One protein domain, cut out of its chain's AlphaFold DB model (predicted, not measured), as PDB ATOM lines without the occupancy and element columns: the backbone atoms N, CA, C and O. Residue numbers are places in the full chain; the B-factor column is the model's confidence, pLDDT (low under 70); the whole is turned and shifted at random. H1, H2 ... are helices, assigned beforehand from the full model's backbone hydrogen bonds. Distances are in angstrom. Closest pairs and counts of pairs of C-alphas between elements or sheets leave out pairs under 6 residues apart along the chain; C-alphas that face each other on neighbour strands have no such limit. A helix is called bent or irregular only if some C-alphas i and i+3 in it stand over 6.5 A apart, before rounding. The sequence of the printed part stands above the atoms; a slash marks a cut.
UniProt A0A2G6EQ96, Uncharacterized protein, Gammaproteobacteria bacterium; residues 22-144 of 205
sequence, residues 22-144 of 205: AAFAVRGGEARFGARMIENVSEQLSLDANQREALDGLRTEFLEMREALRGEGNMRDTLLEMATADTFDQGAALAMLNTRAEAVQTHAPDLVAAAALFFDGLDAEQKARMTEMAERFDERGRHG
ATOM      1  N   ALA A  22     278.830 259.395 172.703       40.72
ATOM      2  CA  ALA A  22     278.091 258.132 172.738       40.72
ATOM      3  C   ALA A  22     278.456 257.167 171.587       40.72
ATOM      4  O   ALA A  22     278.463 255.952 171.792       40.72
ATOM      5  N   ALA A  23     278.846 257.658 170.398       36.00
ATOM      6  CA  ALA A  23     279.311 256.767 169.323       36.00
ATOM      7  C   ALA A  23     280.729 256.212 169.538       36.00
ATOM      8  O   ALA A  23     281.067 255.191 168.937       36.00
ATOM      9  N   PHE A  24     281.541 256.817 170.414       42.00
ATOM     10  CA  PHE A  24     282.844 256.253 170.786       42.00
ATOM     11  C   PHE A  24     282.702 255.046 171.722       42.00
ATOM     12  O   PHE A  24     283.479 254.100 171.604       42.00
ATOM     13  N   ALA A  25     281.668 255.022 172.570       43.16
ATOM     14  CA  ALA A  25     281.394 253.893 173.459       43.16
ATOM     15  C   ALA A  25     280.873 252.652 172.706       43.16
ATOM     16  O   ALA A  25     281.239 251.528 173.036       43.16
ATOM     17  N   VAL A  26     280.068 252.840 171.651       39.25
ATOM     18  CA  VAL A  26     279.483 251.722 170.880       39.25
ATOM     19  C   VAL A  26     280.455 251.156 169.833       39.25
ATOM     20  O   VAL A  26     280.334 249.998 169.437       39.25
ATOM     21  N   ARG A  27     281.456 251.930 169.393       34.62
ATOM     22  CA  ARG A  27     282.398 251.525 168.336       34.62
ATOM     23  C   ARG A  27     283.804 251.230 168.859       34.62
ATOM     24  O   ARG A  27     284.764 251.638 168.225       34.62
ATOM     25  N   GLY A  28     283.941 250.542 169.996       34.25
ATOM     26  CA  GLY A  28     285.214 249.948 170.450       34.25
ATOM     27  C   GLY A  28     286.431 250.888 170.465       34.25
ATOM     28  O   GLY A  28     287.564 250.415 170.396       34.25
ATOM     29  N   GLY A  29     286.212 252.205 170.512       39.56
ATOM     30  CA  GLY A  29     287.266 253.204 170.578       39.56
ATOM     31  C   GLY A  29     287.743 253.260 172.013       39.56
ATOM     32  O   GLY A  29     286.933 253.449 172.917       39.56
ATOM     33  N   GLU A  30     289.035 253.023 172.230       42.16
ATOM     34  CA  GLU A  30     289.606 252.860 173.563       42.16
ATOM     35  C   GLU A  30     289.091 253.938 174.528       42.16
ATOM     36  O   GLU A  30     289.331 255.124 174.313       42.16
ATOM     37  N   ALA A  31     288.444 253.543 175.631       47.16
ATOM     38  CA  ALA A  31     288.013 254.445 176.711       47.16
ATOM     39  C   ALA A  31     289.142 255.384 177.209       47.16
ATOM     40  O   ALA A  31     288.897 256.442 177.788       47.16
ATOM     41  N   ARG A  32     290.400 255.021 176.918       46.19
ATOM     42  CA  ARG A  32     291.612 255.831 177.099       46.19
ATOM     43  C   ARG A  32     291.579 257.168 176.350       46.19
ATOM     44  O   ARG A  32     292.177 258.130 176.822       46.19
ATOM     45  N   PHE A  33     290.905 257.239 175.204       50.09
ATOM     46  CA  PHE A  33     290.854 258.426 174.353       50.09
ATOM     47  C   PHE A  33     289.928 259.503 174.932       50.09
ATOM     48  O   PHE A  33     290.328 260.661 175.033       50.09
ATOM     49  N   GLY A  34     288.743 259.104 175.409       54.75
ATOM     50  CA  GLY A  34     287.819 259.996 176.118       54.75
ATOM     51  C   GLY A  34     288.417 260.531 177.422       54.75
ATOM     52  O   GLY A  34     288.390 261.734 177.659       54.75
ATOM     53  N   ALA A  35     289.071 259.664 178.206       57.84
ATOM     54  CA  ALA A  35     289.755 260.058 179.441       57.84
ATOM     55  C   ALA A  35     290.846 261.115 179.198       57.84
ATOM     56  O   ALA A  35     290.923 262.122 179.897       57.84
ATOM     57  N   ARG A  36     291.678 260.905 178.167       60.19
ATOM     58  CA  ARG A  36     292.749 261.842 177.804       60.19
ATOM     59  C   ARG A  36     292.193 263.164 177.272       60.19
ATOM     60  O   ARG A  36     292.820 264.195 177.489       60.19
ATOM     61  N   MET A  37     291.042 263.152 176.597       57.56
ATOM     62  CA  MET A  37     290.376 264.381 176.167       57.56
ATOM     63  C   MET A  37     289.899 265.193 177.380       57.56
ATOM     64  O   MET A  37     290.221 266.371 177.449       57.56
ATOM     65  N   ILE A  38     289.220 264.570 178.351       61.84
ATOM     66  CA  ILE A  38     288.711 265.254 179.557       61.84
ATOM     67  C   ILE A  38     289.855 265.904 180.355       61.84
ATOM     68  O   ILE A  38     289.753 267.074 180.719       61.84
ATOM     69  N   GLU A  39     290.976 265.196 180.546       61.09
ATOM     70  CA  GLU A  39     292.154 265.746 181.238       61.09
ATOM     71  C   GLU A  39     292.724 266.975 180.490       61.09
ATOM     72  O   GLU A  39     292.962 268.016 181.095       61.09
ATOM     73  N   ASN A  40     292.838 266.913 179.154       61.38
ATOM     74  CA  ASN A  40     293.351 268.025 178.338       61.38
ATOM     75  C   ASN A  40     292.381 269.217 178.229       61.38
ATOM     76  O   ASN A  40     292.834 270.351 178.095       61.38
ATOM     77  N   VAL A  41     291.063 268.987 178.267       63.12
ATOM     78  CA  VAL A  41     290.047 270.059 178.247       63.12
ATOM     79  C   VAL A  41     290.199 270.958 179.471       63.12
ATOM     80  O   VAL A  41     290.114 272.177 179.330       63.12
ATOM     81  N   SER A  42     290.489 270.373 180.638       60.41
ATOM     82  CA  SER A  42     290.693 271.128 181.881       60.41
ATOM     83  C   SER A  42     291.900 272.075 181.819       60.41
ATOM     84  O   SER A  42     291.844 273.183 182.349       60.41
ATOM     85  N   GLU A  43     292.966 271.670 181.121       60.84
ATOM     86  CA  GLU A  43     294.205 272.443 180.986       60.84
ATOM     87  C   GLU A  43     294.146 273.476 179.848       60.84
ATOM     88  O   GLU A  43     294.793 274.522 179.929       60.84
ATOM     89  N   GLN A  44     293.391 273.202 178.777       57.47
ATOM     90  CA  GLN A  44     293.406 274.011 177.548       57.47
ATOM     91  C   GLN A  44     292.249 275.007 177.421       57.47
ATOM     92  O   GLN A  44     292.367 275.969 176.655       57.47
ATOM     93  N   LEU A  45     291.139 274.830 178.147       59.34
ATOM     94  CA  LEU A  45     290.098 275.854 178.211       59.34
ATOM     95  C   LEU A  45     290.336 276.761 179.423       59.34
ATOM     96  O   LEU A  45     290.360 276.323 180.570       59.34
ATOM     97  N   SER A  46     290.459 278.065 179.172       60.00
ATOM     98  CA  SER A  46     290.329 279.097 180.207       60.00
ATOM     99  C   SER A  46     288.873 279.161 180.676       60.00
ATOM    100  O   SER A  46     288.126 280.050 180.282       60.00
ATOM    101  N   LEU A  47     288.461 278.160 181.449       69.00
ATOM    102  CA  LEU A  47     287.126 278.058 182.023       69.00
ATOM    103  C   LEU A  47     286.958 279.085 183.146       69.00
ATOM    104  O   LEU A  47     287.938 279.479 183.791       69.00
ATOM    105  N   ASP A  48     285.730 279.512 183.403       73.12
ATOM    106  CA  ASP A  48     285.387 280.258 184.615       73.12
ATOM    107  C   ASP A  48     285.164 279.314 185.818       73.12
ATOM    108  O   ASP A  48     285.410 278.108 185.738       73.12
ATOM    109  N   ALA A  49     284.796 279.860 186.981       73.50
ATOM    110  CA  ALA A  49     284.612 279.069 188.200       73.50
ATOM    111  C   ALA A  49     283.443 278.069 188.098       73.50
ATOM    112  O   ALA A  49     283.594 276.923 188.511       73.50
ATOM    113  N   ASN A  50     282.327 278.474 187.489       73.50
ATOM    114  CA  ASN A  50     281.131 277.640 187.362       73.50
ATOM    115  C   ASN A  50     281.350 276.531 186.323       73.50
ATOM    116  O   ASN A  50     280.911 275.395 186.488       73.50
ATOM    117  N   GLN A  51     282.080 276.844 185.253       74.50
ATOM    118  CA  GLN A  51     282.423 275.887 184.204       74.50
ATOM    119  C   GLN A  51     283.429 274.828 184.676       74.50
ATOM    120  O   GLN A  51     283.355 273.677 184.243       74.50
ATOM    121  N   ARG A  52     284.358 275.194 185.571       75.81
ATOM    122  CA  ARG A  52     285.255 274.222 186.219       75.81
ATOM    123  C   ARG A  52     284.496 273.273 187.133       75.81
ATOM    124  O   ARG A  52     284.744 272.079 187.064       75.81
ATOM    125  N   GLU A  53     283.550 273.780 187.916       79.94
ATOM    126  CA  GLU A  53     282.715 272.946 188.787       79.94
ATOM    127  C   GLU A  53     281.905 271.918 187.979       79.94
ATOM    128  O   GLU A  53     281.886 270.735 188.314       79.94
ATOM    129  N   ALA A  54     281.319 272.332 186.849       80.75
ATOM    130  CA  ALA A  54     280.626 271.415 185.943       80.75
ATOM    131  C   ALA A  54     281.571 270.363 185.324       80.75
ATOM    132  O   ALA A  54     281.193 269.199 185.172       80.75
ATOM    133  N   LEU A  55     282.809 270.749 184.991       80.81
ATOM    134  CA  LEU A  55     283.822 269.817 184.490       80.81
ATOM    135  C   LEU A  55     284.286 268.829 185.570       80.81
ATOM    136  O   LEU A  55     284.488 267.657 185.263       80.81
ATOM    137  N   ASP A  56     284.432 269.271 186.818       82.25
ATOM    138  CA  ASP A  56     284.792 268.413 187.949       82.25
ATOM    139  C   ASP A  56     283.677 267.405 188.265       82.25
ATOM    140  O   ASP A  56     283.964 266.230 188.522       82.25
ATOM    141  N   GLY A  57     282.411 267.817 188.153       85.44
ATOM    142  CA  GLY A  57     281.264 266.906 188.203       85.44
ATOM    143  C   GLY A  57     281.342 265.841 187.108       85.44
ATOM    144  O   GLY A  57     281.333 264.647 187.396       85.44
ATOM    145  N   LEU A  58     281.551 266.257 185.853       83.88
ATOM    146  CA  LEU A  58     281.728 265.331 184.729       83.88
ATOM    147  C   LEU A  58     282.928 264.388 184.916       83.88
ATOM    148  O   LEU A  58     282.851 263.203 184.585       83.88
ATOM    149  N   ARG A  59     284.046 264.894 185.445       82.69
ATOM    150  CA  ARG A  59     285.234 264.089 185.754       82.69
ATOM    151  C   ARG A  59     284.918 263.027 186.801       82.69
ATOM    152  O   ARG A  59     285.367 261.895 186.641       82.69
ATOM    153  N   THR A  60     284.181 263.392 187.845       86.62
ATOM    154  CA  THR A  60     283.796 262.484 188.932       86.62
ATOM    155  C   THR A  60     282.972 261.327 188.379       86.62
ATOM    156  O   THR A  60     283.402 260.182 188.493       86.62
ATOM    157  N   GLU A  61     281.905 261.619 187.632       84.81
ATOM    158  CA  GLU A  61     281.068 260.597 186.983       84.81
ATOM    159  C   GLU A  61     281.870 259.699 186.031       84.81
ATOM    160  O   GLU A  61     281.693 258.481 185.967       84.81
ATOM    161  N   PHE A  62     282.816 260.283 185.290       81.81
ATOM    162  CA  PHE A  62     283.674 259.512 184.397       81.81
ATOM    163  C   PHE A  62     284.628 258.577 185.155       81.81
ATOM    164  O   PHE A  62     284.871 257.452 184.708       81.81
ATOM    165  N   LEU A  63     285.195 259.026 186.279       83.12
ATOM    166  CA  LEU A  63     286.047 258.200 187.134       83.12
ATOM    167  C   LEU A  63     285.247 257.069 187.780       83.12
ATOM    168  O   LEU A  63     285.721 255.935 187.779       83.12
ATOM    169  N   GLU A  64     284.031 257.348 188.244       84.06
ATOM    170  CA  GLU A  64     283.127 256.341 188.798       84.06
ATOM    171  C   GLU A  64     282.730 255.300 187.749       84.06
ATOM    172  O   GLU A  64     282.891 254.100 187.978       84.06
ATOM    173  N   MET A  65     282.339 255.734 186.545       83.00
ATOM    174  CA  MET A  65     282.071 254.822 185.433       83.00
ATOM    175  C   MET A  65     283.314 253.993 185.081       83.00
ATOM    176  O   MET A  65     283.212 252.795 184.814       83.00
ATOM    177  N   ARG A  66     284.506 254.603 185.064       81.06
ATOM    178  CA  ARG A  66     285.757 253.890 184.779       81.06
ATOM    179  C   ARG A  66     286.053 252.836 185.838       81.06
ATOM    180  O   ARG A  66     286.509 251.755 185.468       81.06
ATOM    181  N   GLU A  67     285.824 253.138 187.107       82.00
ATOM    182  CA  GLU A  67     286.042 252.196 188.201       82.00
ATOM    183  C   GLU A  67     285.037 251.039 188.133       82.00
ATOM    184  O   GLU A  67     285.439 249.874 188.147       82.00
ATOM    185  N   ALA A  68     283.758 251.343 187.898       79.38
ATOM    186  CA  ALA A  68     282.711 250.343 187.695       79.38
ATOM    187  C   ALA A  68     282.995 249.427 186.487       79.38
ATOM    188  O   ALA A  68     282.763 248.220 186.537       79.38
ATOM    189  N   LEU A  69     283.545 249.980 185.399       77.25
ATOM    190  CA  LEU A  69     283.933 249.220 184.206       77.25
ATOM    191  C   LEU A  69     285.223 248.416 184.380       77.25
ATOM    192  O   LEU A  69     285.379 247.358 183.752       77.25
ATOM    193  N   ARG A  70     286.167 248.933 185.176       76.69
ATOM    194  CA  ARG A  70     287.399 248.228 185.527       76.69
ATOM    195  C   ARG A  70     287.035 246.977 186.318       76.69
ATOM    196  O   ARG A  70     287.465 245.903 185.913       76.69
ATOM    197  N   GLY A  71     286.182 247.102 187.334       68.38
ATOM    198  CA  GLY A  71     285.783 245.979 188.178       68.38
ATOM    199  C   GLY A  71     286.989 245.229 188.758       68.38
ATOM    200  O   GLY A  71     288.095 245.768 188.865       68.38
ATOM    201  N   GLU A  72     286.792 243.960 189.106       58.97
ATOM    202  CA  GLU A  72     287.839 243.089 189.648       58.97
ATOM    203  C   GLU A  72     288.747 242.562 188.510       58.97
ATOM    204  O   GLU A  72     288.604 241.445 188.024       58.97
ATOM    205  N   GLY A  73     289.662 243.411 188.023       61.47
ATOM    206  CA  GLY A  73     290.727 243.038 187.076       61.47
ATOM    207  C   GLY A  73     290.676 243.718 185.699       61.47
ATOM    208  O   GLY A  73     289.647 244.176 185.213       61.47
ATOM    209  N   ASN A  74     291.824 243.809 185.019       72.12
ATOM    210  CA  ASN A  74     291.876 244.380 183.669       72.12
ATOM    211  C   ASN A  74     291.241 243.407 182.658       72.12
ATOM    212  O   ASN A  74     291.770 242.323 182.432       72.12
ATOM    213  N   MET A  75     290.200 243.851 181.938       72.75
ATOM    214  CA  MET A  75     289.561 243.110 180.831       72.75
ATOM    215  C   MET A  75     290.560 242.445 179.886       72.75
ATOM    216  O   MET A  75     290.354 241.318 179.448       72.75
ATOM    217  N   ARG A  76     291.622 243.173 179.533       74.62
ATOM    218  CA  ARG A  76     292.623 242.682 178.594       74.62
ATOM    219  C   ARG A  76     293.369 241.483 179.162       74.62
ATOM    220  O   ARG A  76     293.612 240.546 178.420       74.62
ATOM    221  N   ASP A  77     293.690 241.517 180.448       80.19
ATOM    222  CA  ASP A  77     294.464 240.471 181.106       80.19
ATOM    223  C   ASP A  77     293.600 239.208 181.235       80.19
ATOM    224  O   ASP A  77     294.026 238.144 180.801       80.19
ATOM    225  N   THR A  78     292.335 239.346 181.649       74.94
ATOM    226  CA  THR A  78     291.368 238.232 181.687       74.94
ATOM    227  C   THR A  78     291.090 237.644 180.298       74.94
ATOM    228  O   THR A  78     291.000 236.432 180.135       74.94
ATOM    229  N   LEU A  79     290.969 238.479 179.258       79.00
ATOM    230  CA  LEU A  79     290.795 237.998 177.882       79.00
ATOM    231  C   LEU A  79     292.048 237.300 177.349       79.00
ATOM    232  O   LEU A  79     291.923 236.321 176.620       79.00
ATOM    233  N   LEU A  80     293.239 237.803 177.683       82.75
ATOM    234  CA  LEU A  80     294.507 237.175 177.313       82.75
ATOM    235  C   LEU A  80     294.665 235.821 178.009       82.75
ATOM    236  O   LEU A  80     295.080 234.859 177.371       82.75
ATOM    237  N   GLU A  81     294.279 235.723 179.276       83.62
ATOM    238  CA  GLU A  81     294.251 234.467 180.024       83.62
ATOM    239  C   GLU A  81     293.289 233.456 179.381       83.62
ATOM    240  O   GLU A  81     293.695 232.350 179.038       83.62
ATOM    241  N   MET A  82     292.050 233.860 179.068       81.44
ATOM    242  CA  MET A  82     291.091 232.990 178.365       81.44
ATOM    243  C   MET A  82     291.532 232.614 176.943       81.44
ATOM    244  O   MET A  82     291.170 231.550 176.450       81.44
ATOM    245  N   ALA A  83     292.293 233.475 176.263       80.56
ATOM    246  CA  ALA A  83     292.813 233.207 174.923       80.56
ATOM    247  C   ALA A  83     294.061 232.307 174.922       80.56
ATOM    248  O   ALA A  83     294.391 231.738 173.884       80.56
ATOM    249  N   THR A  84     294.766 232.213 176.052       85.12
ATOM    250  CA  THR A  84     295.952 231.356 176.224       85.12
ATOM    251  C   THR A  84     295.627 230.016 176.883       85.12
ATOM    252  O   THR A  84     296.472 229.124 176.870       85.12
ATOM    253  N   ALA A  85     294.410 229.852 177.408       83.38
ATOM    254  CA  ALA A  85     293.888 228.581 177.891       83.38
ATOM    255  C   ALA A  85     293.677 227.567 176.750       83.38
ATOM    256  O   ALA A  85     293.417 227.936 175.604       83.38
ATOM    257  N   ASP A  86     293.726 226.272 177.083       81.12
ATOM    258  CA  ASP A  86     293.500 225.176 176.126       81.12
ATOM    259  C   ASP A  86     292.113 225.239 175.466       81.12
ATOM    260  O   ASP A  86     291.922 224.799 174.330       81.12
ATOM    261  N   THR A  87     291.126 225.790 176.177       84.06
ATOM    262  CA  THR A  87     289.773 226.015 175.676       84.06
ATOM    263  C   THR A  87     289.266 227.393 176.078       84.06
ATOM    264  O   THR A  87     289.494 227.877 177.184       84.06
ATOM    265  N   PHE A  88     288.540 228.025 175.158       84.69
ATOM    266  CA  PHE A  88     287.923 229.319 175.406       84.69
ATOM    267  C   PHE A  88     286.600 229.152 176.165       84.69
ATOM    268  O   PHE A  88     285.643 228.578 175.633       84.69
ATOM    269  N   ASP A  89     286.525 229.692 177.384       85.44
ATOM    270  CA  ASP A  89     285.298 229.707 178.183       85.44
ATOM    271  C   ASP A  89     284.356 230.837 177.727       85.44
ATOM    272  O   ASP A  89     284.454 232.001 178.125       85.44
ATOM    273  N   GLN A  90     283.400 230.471 176.874       85.44
ATOM    274  CA  GLN A  90     282.375 231.389 176.371       85.44
ATOM    275  C   GLN A  90     281.448 231.906 177.482       85.44
ATOM    276  O   GLN A  90     280.961 233.034 177.392       85.44
ATOM    277  N   GLY A  91     281.189 231.100 178.517       86.56
ATOM    278  CA  GLY A  91     280.299 231.458 179.619       86.56
ATOM    279  C   GLY A  91     280.912 232.542 180.499       86.56
ATOM    280  O   GLY A  91     280.256 233.547 180.779       86.56
ATOM    281  N   ALA A  92     282.189 232.386 180.850       82.12
ATOM    282  CA  ALA A  92     282.949 233.389 181.591       82.12
ATOM    283  C   ALA A  92     283.059 234.714 180.815       82.12
ATOM    284  O   ALA A  92     282.823 235.791 181.371       82.12
ATOM    285  N   ALA A  93     283.330 234.646 179.506       83.94
ATOM    286  CA  ALA A  93     283.390 235.831 178.655       83.94
ATOM    287  C   ALA A  93     282.042 236.574 178.583       83.94
ATOM    288  O   ALA A  93     282.003 237.801 178.709       83.94
ATOM    289  N   LEU A  94     280.932 235.847 178.415       85.38
ATOM    290  CA  LEU A  94     279.586 236.430 178.383       85.38
ATOM    291  C   LEU A  94     279.182 237.036 179.728       85.38
ATOM    292  O   LEU A  94     278.631 238.135 179.752       85.38
ATOM    293  N   ALA A  95     279.483 236.364 180.841       85.56
ATOM    294  CA  ALA A  95     279.214 236.888 182.179       85.56
ATOM    295  C   ALA A  95     279.941 238.222 182.408       85.56
ATOM    296  O   ALA A  95     279.317 239.205 182.800       85.56
ATOM    297  N   MET A  96     281.227 238.292 182.050       82.00
ATOM    298  CA  MET A  96     282.023 239.517 182.158       82.00
ATOM    299  C   MET A  96     281.454 240.667 181.306       82.00
ATOM    300  O   MET A  96     281.448 241.822 181.739       82.00
ATOM    301  N   LEU A  97     280.982 240.378 180.088       84.12
ATOM    302  CA  LEU A  97     280.346 241.382 179.228       84.12
ATOM    303  C   LEU A  97     279.025 241.886 179.817       84.12
ATOM    304  O   LEU A  97     278.789 243.093 179.800       84.12
ATOM    305  N   ASN A  98     278.197 240.993 180.363       85.69
ATOM    306  CA  ASN A  98     276.920 241.359 180.975       85.69
ATOM    307  C   ASN A  98     277.119 242.268 182.191       85.69
ATOM    308  O   ASN A  98     276.498 243.324 182.251       85.69
ATOM    309  N   THR A  99     278.051 241.939 183.090       84.12
ATOM    310  CA  THR A  99     278.374 242.787 184.251       84.12
ATOM    311  C   THR A  99     278.789 244.198 183.831       84.12
ATOM    312  O   THR A  99     278.348 245.186 184.415       84.12
ATOM    313  N   ARG A 100     279.594 244.334 182.769       80.19
ATOM    314  CA  ARG A 100     279.965 245.661 182.256       80.19
ATOM    315  C   ARG A 100     278.809 246.368 181.562       80.19
ATOM    316  O   ARG A 100     278.682 247.578 181.698       80.19
ATOM    317  N   ALA A 101     277.973 245.645 180.823       84.31
ATOM    318  CA  ALA A 101     276.788 246.222 180.195       84.31
ATOM    319  C   ALA A 101     275.800 246.759 181.243       84.31
ATOM    320  O   ALA A 101     275.179 247.796 181.014       84.31
ATOM    321  N   GLU A 102     275.677 246.090 182.388       84.12
ATOM    322  CA  GLU A 102     274.911 246.565 183.543       84.12
ATOM    323  C   GLU A 102     275.546 247.809 184.171       84.12
ATOM    324  O   GLU A 102     274.840 248.789 184.416       84.12
ATOM    325  N   ALA A 103     276.873 247.829 184.345       81.81
ATOM    326  CA  ALA A 103     277.588 249.015 184.823       81.81
ATOM    327  C   ALA A 103     277.360 250.225 183.897       81.81
ATOM    328  O   ALA A 103     277.009 251.306 184.363       81.81
ATOM    329  N   VAL A 104     277.460 250.047 182.574       83.69
ATOM    330  CA  VAL A 104     277.146 251.123 181.616       83.69
ATOM    331  C   VAL A 104     275.698 251.575 181.756       83.69
ATOM    332  O   VAL A 104     275.448 252.769 181.820       83.69
ATOM    333  N   GLN A 105     274.735 250.654 181.815       84.19
ATOM    334  CA  GLN A 105     273.321 251.020 181.961       84.19
ATOM    335  C   GLN A 105     273.040 251.795 183.252       84.19
ATOM    336  O   GLN A 105     272.182 252.674 183.249       84.19
ATOM    337  N   THR A 106     273.773 251.485 184.321       86.19
ATOM    338  CA  THR A 106     273.628 252.136 185.627       86.19
ATOM    339  C   THR A 106     274.219 253.543 185.627       86.19
ATOM    340  O   THR A 106     273.551 254.466 186.071       86.19
ATOM    341  N   HIS A 107     275.428 253.724 185.082       81.81
ATOM    342  CA  HIS A 107     276.171 254.992 185.171       81.81
ATOM    343  C   HIS A 107     276.001 255.922 183.955       81.81
ATOM    344  O   HIS A 107     276.329 257.106 184.017       81.81
ATOM    345  N   ALA A 108     275.501 255.419 182.821       80.50
ATOM    346  CA  ALA A 108     275.331 256.230 181.614       80.50
ATOM    347  C   ALA A 108     274.386 257.435 181.785       80.50
ATOM    348  O   ALA A 108     274.712 258.486 181.230       80.50
ATOM    349  N   PRO A 109     273.241 257.343 182.496       88.12
ATOM    350  CA  PRO A 109     272.352 258.490 182.674       88.12
ATOM    351  C   PRO A 109     273.037 259.666 183.380       88.12
ATOM    352  O   PRO A 109     272.931 260.797 182.905       88.12
ATOM    353  N   ASP A 110     273.784 259.388 184.449       83.25
ATOM    354  CA  ASP A 110     274.449 260.409 185.265       83.25
ATOM    355  C   ASP A 110     275.616 261.053 184.508       83.25
ATOM    356  O   ASP A 110     275.719 262.280 184.439       83.25
ATOM    357  N   LEU A 111     276.404 260.249 183.784       83.31
ATOM    358  CA  LEU A 111     277.449 260.768 182.901       83.31
ATOM    359  C   LEU A 111     276.884 261.684 181.804       83.31
ATOM    360  O   LEU A 111     277.470 262.722 181.493       83.31
ATOM    361  N   VAL A 112     275.754 261.310 181.192       83.50
ATOM    362  CA  VAL A 112     275.101 262.126 180.156       83.50
ATOM    363  C   VAL A 112     274.556 263.422 180.751       83.50
ATOM    364  O   VAL A 112     274.701 264.475 180.128       83.50
ATOM    365  N   ALA A 113     273.970 263.370 181.947       85.62
ATOM    366  CA  ALA A 113     273.486 264.555 182.644       85.62
ATOM    367  C   ALA A 113     274.634 265.522 182.982       85.62
ATOM    368  O   ALA A 113     274.547 266.709 182.663       85.62
ATOM    369  N   ALA A 114     275.740 265.021 183.538       83.06
ATOM    370  CA  ALA A 114     276.921 265.830 183.835       83.06
ATOM    371  C   ALA A 114     277.562 266.410 182.563       83.06
ATOM    372  O   ALA A 114     277.968 267.574 182.536       83.06
ATOM    373  N   ALA A 115     277.595 265.637 181.474       77.12
ATOM    374  CA  ALA A 115     278.094 266.116 180.190       77.12
ATOM    375  C   ALA A 115     277.216 267.243 179.632       77.12
ATOM    376  O   ALA A 115     277.746 268.246 179.158       77.12
ATOM    377  N   ALA A 116     275.890 267.105 179.713       83.06
ATOM    378  CA  ALA A 116     274.958 268.145 179.290       83.06
ATOM    379  C   ALA A 116     275.169 269.441 180.082       83.06
ATOM    380  O   ALA A 116     275.340 270.492 179.473       83.06
ATOM    381  N   LEU A 117     275.273 269.361 181.413       83.31
ATOM    382  CA  LEU A 117     275.536 270.523 182.270       83.31
ATOM    383  C   LEU A 117     276.844 271.238 181.907       83.31
ATOM    384  O   LEU A 117     276.874 272.466 181.828       83.31
ATOM    385  N   PHE A 118     277.910 270.482 181.632       81.94
ATOM    386  CA  PHE A 118     279.171 271.054 181.171       81.94
ATOM    387  C   PHE A 118     279.014 271.756 179.814       81.94
ATOM    388  O   PHE A 118     279.372 272.925 179.687       81.94
ATOM    389  N   PHE A 119     278.442 271.086 178.808       78.81
ATOM    390  CA  PHE A 119     278.287 271.664 177.469       78.81
ATOM    391  C   PHE A 119     277.307 272.843 177.425       78.81
ATOM    392  O   PHE A 119     277.525 273.781 176.655       78.81
ATOM    393  N   ASP A 120     276.255 272.835 178.235       84.38
ATOM    394  CA  ASP A 120     275.306 273.946 178.339       84.38
ATOM    395  C   ASP A 120     275.943 275.172 179.005       84.38
ATOM    396  O   ASP A 120     275.621 276.301 178.636       84.38
ATOM    397  N   GLY A 121     276.906 274.960 179.908       79.25
ATOM    398  CA  GLY A 121     277.687 276.019 180.546       79.25
ATOM    399  C   GLY A 121     278.742 276.680 179.654       79.25
ATOM    400  O   GLY A 121     279.269 277.726 180.030       79.25
ATOM    401  N   LEU A 122     279.065 276.114 178.485       83.06
ATOM    402  CA  LEU A 122     280.074 276.665 177.571       83.06
ATOM    403  C   LEU A 122     279.496 277.691 176.588       83.06
ATOM    404  O   LEU A 122     278.435 277.483 175.980       83.06
ATOM    405  N   ASP A 123     280.263 278.752 176.345       79.81
ATOM    406  CA  ASP A 123     279.968 279.742 175.310       79.81
ATOM    407  C   ASP A 123     280.312 279.236 173.889       79.81
ATOM    408  O   ASP A 123     280.848 278.141 173.679       79.81
ATOM    409  N   ALA A 124     279.958 280.030 172.875       81.25
ATOM    410  CA  ALA A 124     280.155 279.658 171.474       81.25
ATOM    411  C   ALA A 124     281.639 279.547 171.070       81.25
ATOM    412  O   ALA A 124     281.986 278.690 170.255       81.25
ATOM    413  N   GLU A 125     282.522 280.371 171.639       73.44
ATOM    414  CA  GLU A 125     283.955 280.356 171.325       73.44
ATOM    415  C   GLU A 125     284.643 279.137 171.954       73.44
ATOM    416  O   GLU A 125     285.457 278.462 171.315       73.44
ATOM    417  N   GLN A 126     284.270 278.796 173.187       77.00
ATOM    418  CA  GLN A 126     284.739 277.614 173.901       77.00
ATOM    419  C   GLN A 126     284.295 276.321 173.202       77.00
ATOM    420  O   GLN A 126     285.105 275.406 173.022       77.00
ATOM    421  N   LYS A 127     283.046 276.265 172.716       77.62
ATOM    422  CA  LYS A 127     282.525 275.144 171.910       77.62
ATOM    423  C   LYS A 127     283.277 274.972 170.585       77.62
ATOM    424  O   LYS A 127     283.589 273.840 170.197       77.62
ATOM    425  N   ALA A 128     283.622 276.072 169.914       77.56
ATOM    426  CA  ALA A 128     284.422 276.032 168.689       77.56
ATOM    427  C   ALA A 128     285.828 275.467 168.953       77.56
ATOM    428  O   ALA A 128     286.277 274.564 168.244       77.56
ATOM    429  N   ARG A 129     286.488 275.915 170.031       73.50
ATOM    430  CA  ARG A 129     287.812 275.415 170.434       73.50
ATOM    431  C   ARG A 129     287.789 273.929 170.808       73.50
ATOM    432  O   ARG A 129     288.723 273.203 170.471       73.50
ATOM    433  N   MET A 130     286.728 273.453 171.462       75.38
ATOM    434  CA  MET A 130     286.559 272.020 171.739       75.38
ATOM    435  C   MET A 130     286.418 271.191 170.463       75.38
ATOM    436  O   MET A 130     287.011 270.118 170.373       75.38
ATOM    437  N   THR A 131     285.667 271.686 169.477       73.50
ATOM    438  CA  THR A 131     285.500 271.000 168.187       73.50
ATOM    439  C   THR A 131     286.834 270.879 167.455       73.50
ATOM    440  O   THR A 131     287.226 269.778 167.082       73.50
ATOM    441  N   GLU A 132     287.589 271.976 167.360       75.12
ATOM    442  CA  GLU A 132     288.928 271.985 166.756       75.12
ATOM    443  C   GLU A 132     289.886 271.027 167.487       75.12
ATOM    444  O   GLU A 132     290.686 270.310 166.883       75.12
ATOM    445  N   MET A 133     289.805 270.983 168.818       68.50
ATOM    446  CA  MET A 133     290.603 270.060 169.610       68.50
ATOM    447  C   MET A 133     290.217 268.598 169.340       68.50
ATOM    448  O   MET A 133     291.107 267.764 169.177       68.50
ATOM    449  N   ALA A 134     288.922 268.288 169.248       68.44
ATOM    450  CA  ALA A 134     288.433 266.952 168.920       68.44
ATOM    451  C   ALA A 134     288.883 266.496 167.521       68.44
ATOM    452  O   ALA A 134     289.326 265.357 167.373       68.44
ATOM    453  N   GLU A 135     288.848 267.388 166.530       71.56
ATOM    454  CA  GLU A 135     289.362 267.136 165.178       71.56
ATOM    455  C   GLU A 135     290.865 266.831 165.199       71.56
ATOM    456  O   GLU A 135     291.285 265.779 164.716       71.56
ATOM    457  N   ARG A 136     291.670 267.665 165.874       70.31
ATOM    458  CA  ARG A 136     293.117 267.422 166.033       70.31
ATOM    459  C   ARG A 136     293.423 266.091 166.708       70.31
ATOM    460  O   ARG A 136     294.435 265.448 166.411       70.31
ATOM    461  N   PHE A 137     292.595 265.683 167.664       64.12
ATOM    462  CA  PHE A 137     292.752 264.391 168.313       64.12
ATOM    463  C   PHE A 137     292.401 263.236 167.361       64.12
ATOM    464  O   PHE A 137     293.194 262.298 167.276       64.12
ATOM    465  N   ASP A 138     291.305 263.304 166.598       65.06
ATOM    466  CA  ASP A 138     290.959 262.287 165.584       65.06
ATOM    467  C   ASP A 138     292.073 262.135 164.533       65.06
ATOM    468  O   ASP A 138     292.504 261.019 164.228       65.06
ATOM    469  N   GLU A 139     292.642 263.246 164.060       65.00
ATOM    470  CA  GLU A 139     293.763 263.238 163.114       65.00
ATOM    471  C   GLU A 139     295.001 262.522 163.673       65.00
ATOM    472  O   GLU A 139     295.640 261.729 162.970       65.00
ATOM    473  N   ARG A 140     295.328 262.752 164.952       64.69
ATOM    474  CA  ARG A 140     296.446 262.085 165.642       64.69
ATOM    475  C   ARG A 140     296.169 260.606 165.911       64.69
ATOM    476  O   ARG A 140     297.090 259.798 165.818       64.69
ATOM    477  N   GLY A 141     294.921 260.236 166.198       61.44
ATOM    478  CA  GLY A 141     294.505 258.841 166.366       61.44
ATOM    479  C   GLY A 141     294.589 258.035 165.064       61.44
ATOM    480  O   GLY A 141     294.976 256.868 165.075       61.44
ATOM    481  N   ARG A 142     294.308 258.669 163.919       57.66
ATOM    482  CA  ARG A 142     294.369 258.028 162.594       57.66
ATOM    483  C   ARG A 142     295.787 257.869 162.041       57.66
ATOM    484  O   ARG A 142     296.029 256.949 161.257       57.66
ATOM    485  N   HIS A 143     296.732 258.709 162.461       53.34
ATOM    486  CA  HIS A 143     298.122 258.653 161.989       53.34
ATOM    487  C   HIS A 143     298.986 257.566 162.656       53.34
ATOM    488  O   HIS A 143     300.072 257.276 162.162       53.34
ATOM    489  N   GLY A 144     298.507 256.900 163.713       52.78
ATOM    490  CA  GLY A 144     299.250 255.828 164.392       52.78
ATOM    491  C   GLY A 144     299.323 254.484 163.645       52.78
ATOM    492  O   GLY A 144     300.132 253.638 164.014       52.78
TER     493      GLY A 144
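AT A GLANCE: This is residues 22 to 144 of the 205 residues of an uncharacterized protein of Gammaproteobacteria bacterium (UniProt A0A2G6EQ96). The model is a long, loose assembly of helices built along the bent helix H5, with H3 packed beside its second arm and the end of its first. H2 folds back along H3 as a helical hairpin, H6 folds back from the end of H5 and slants past H2, the short H4 runs beside the first arm of H5, and tiny H1 lies near the start of H2. The printed part has 123 residues with six named helices, H1 to H6 in chain order, and no named strand; its class is all helix. It is loose, with a radius of gyration of the C-alphas of 17.3 A, and elongated, spanning 56 by 34 by 20 A.

IN THESE COORDINATES: H5, residues 90 to 120, was assigned as one helix by its hydrogen bonds but is bent: C-alphas 106 and 109 are 7.1 A apart. Its arms are H5a, residues 90 to 106, 24.3 A long from C-alpha 90 at (282.375, 231.389, 176.371), and H5b, residues 109 to 120, 16.3 A. H3, residues 49 to 70, measures 31.1 A, and H2, residues 31 to 44, 20.3 A. H4 holds residues 75 to 84. H1, residues 22 to 26, begins at C-alpha 22 at (278.091, 258.132, 172.738). H6, residues 124 to 144, measures 31.3 A and ends at C-alpha 144 at (299.250, 255.828, 164.392).

HOW THE PARTS SIT: H5a and H5b stand at a steep tilt of 46 degrees. H3 touches H5b at a shallow tilt of 26 degrees, opposite ways; their closest C-alphas, of Leu 58 and Ala 114, are 4.9 A apart. Residues 65 to 69 of H3 touch residues 100 to 104 of H5a, closest at the C-alphas of Leu 69 and Arg 100, 5.7 A. H2 and H3 form a helical hairpin at 18 degrees, a shallow tilt; their closest C-alphas, of Ile 38 and Arg 59, are 7.2 A apart. H6 is close to but not clearly touching H2, at a steep tilt of 44 degrees, with the C-alphas of Val 41 and Met 130 closest at 7.6 A. H4 is close to but not clearly touching H5a, with the C-alphas of Leu 79 and Ala 93 closest at 7.8 A. H1 is close to but not clearly touching H2, with the C-alphas of Ala 25 and Ala 31 closest at 7.4 A. H2 is apart from both arms of H5. Each O i to N i+4 pair is within hydrogen-bond range in H3, H4, H5a and H5b; the counts are 9 of 10 in H2, 16 of 17 in H6 and 0 of 1 in H1, where 1 of 2 O i to N i+3 pairs is within range.

THE WHOLE: The two C-alphas farthest apart, of Asp 48 and Asp 86, are 56.3 A apart. The printed part has no cut, and the five links are tight. Mean pLDDT of the printed part is 72.7; residues 22 to 47, 71 to 73, 133 to 134 and 137 to 144 are under 70.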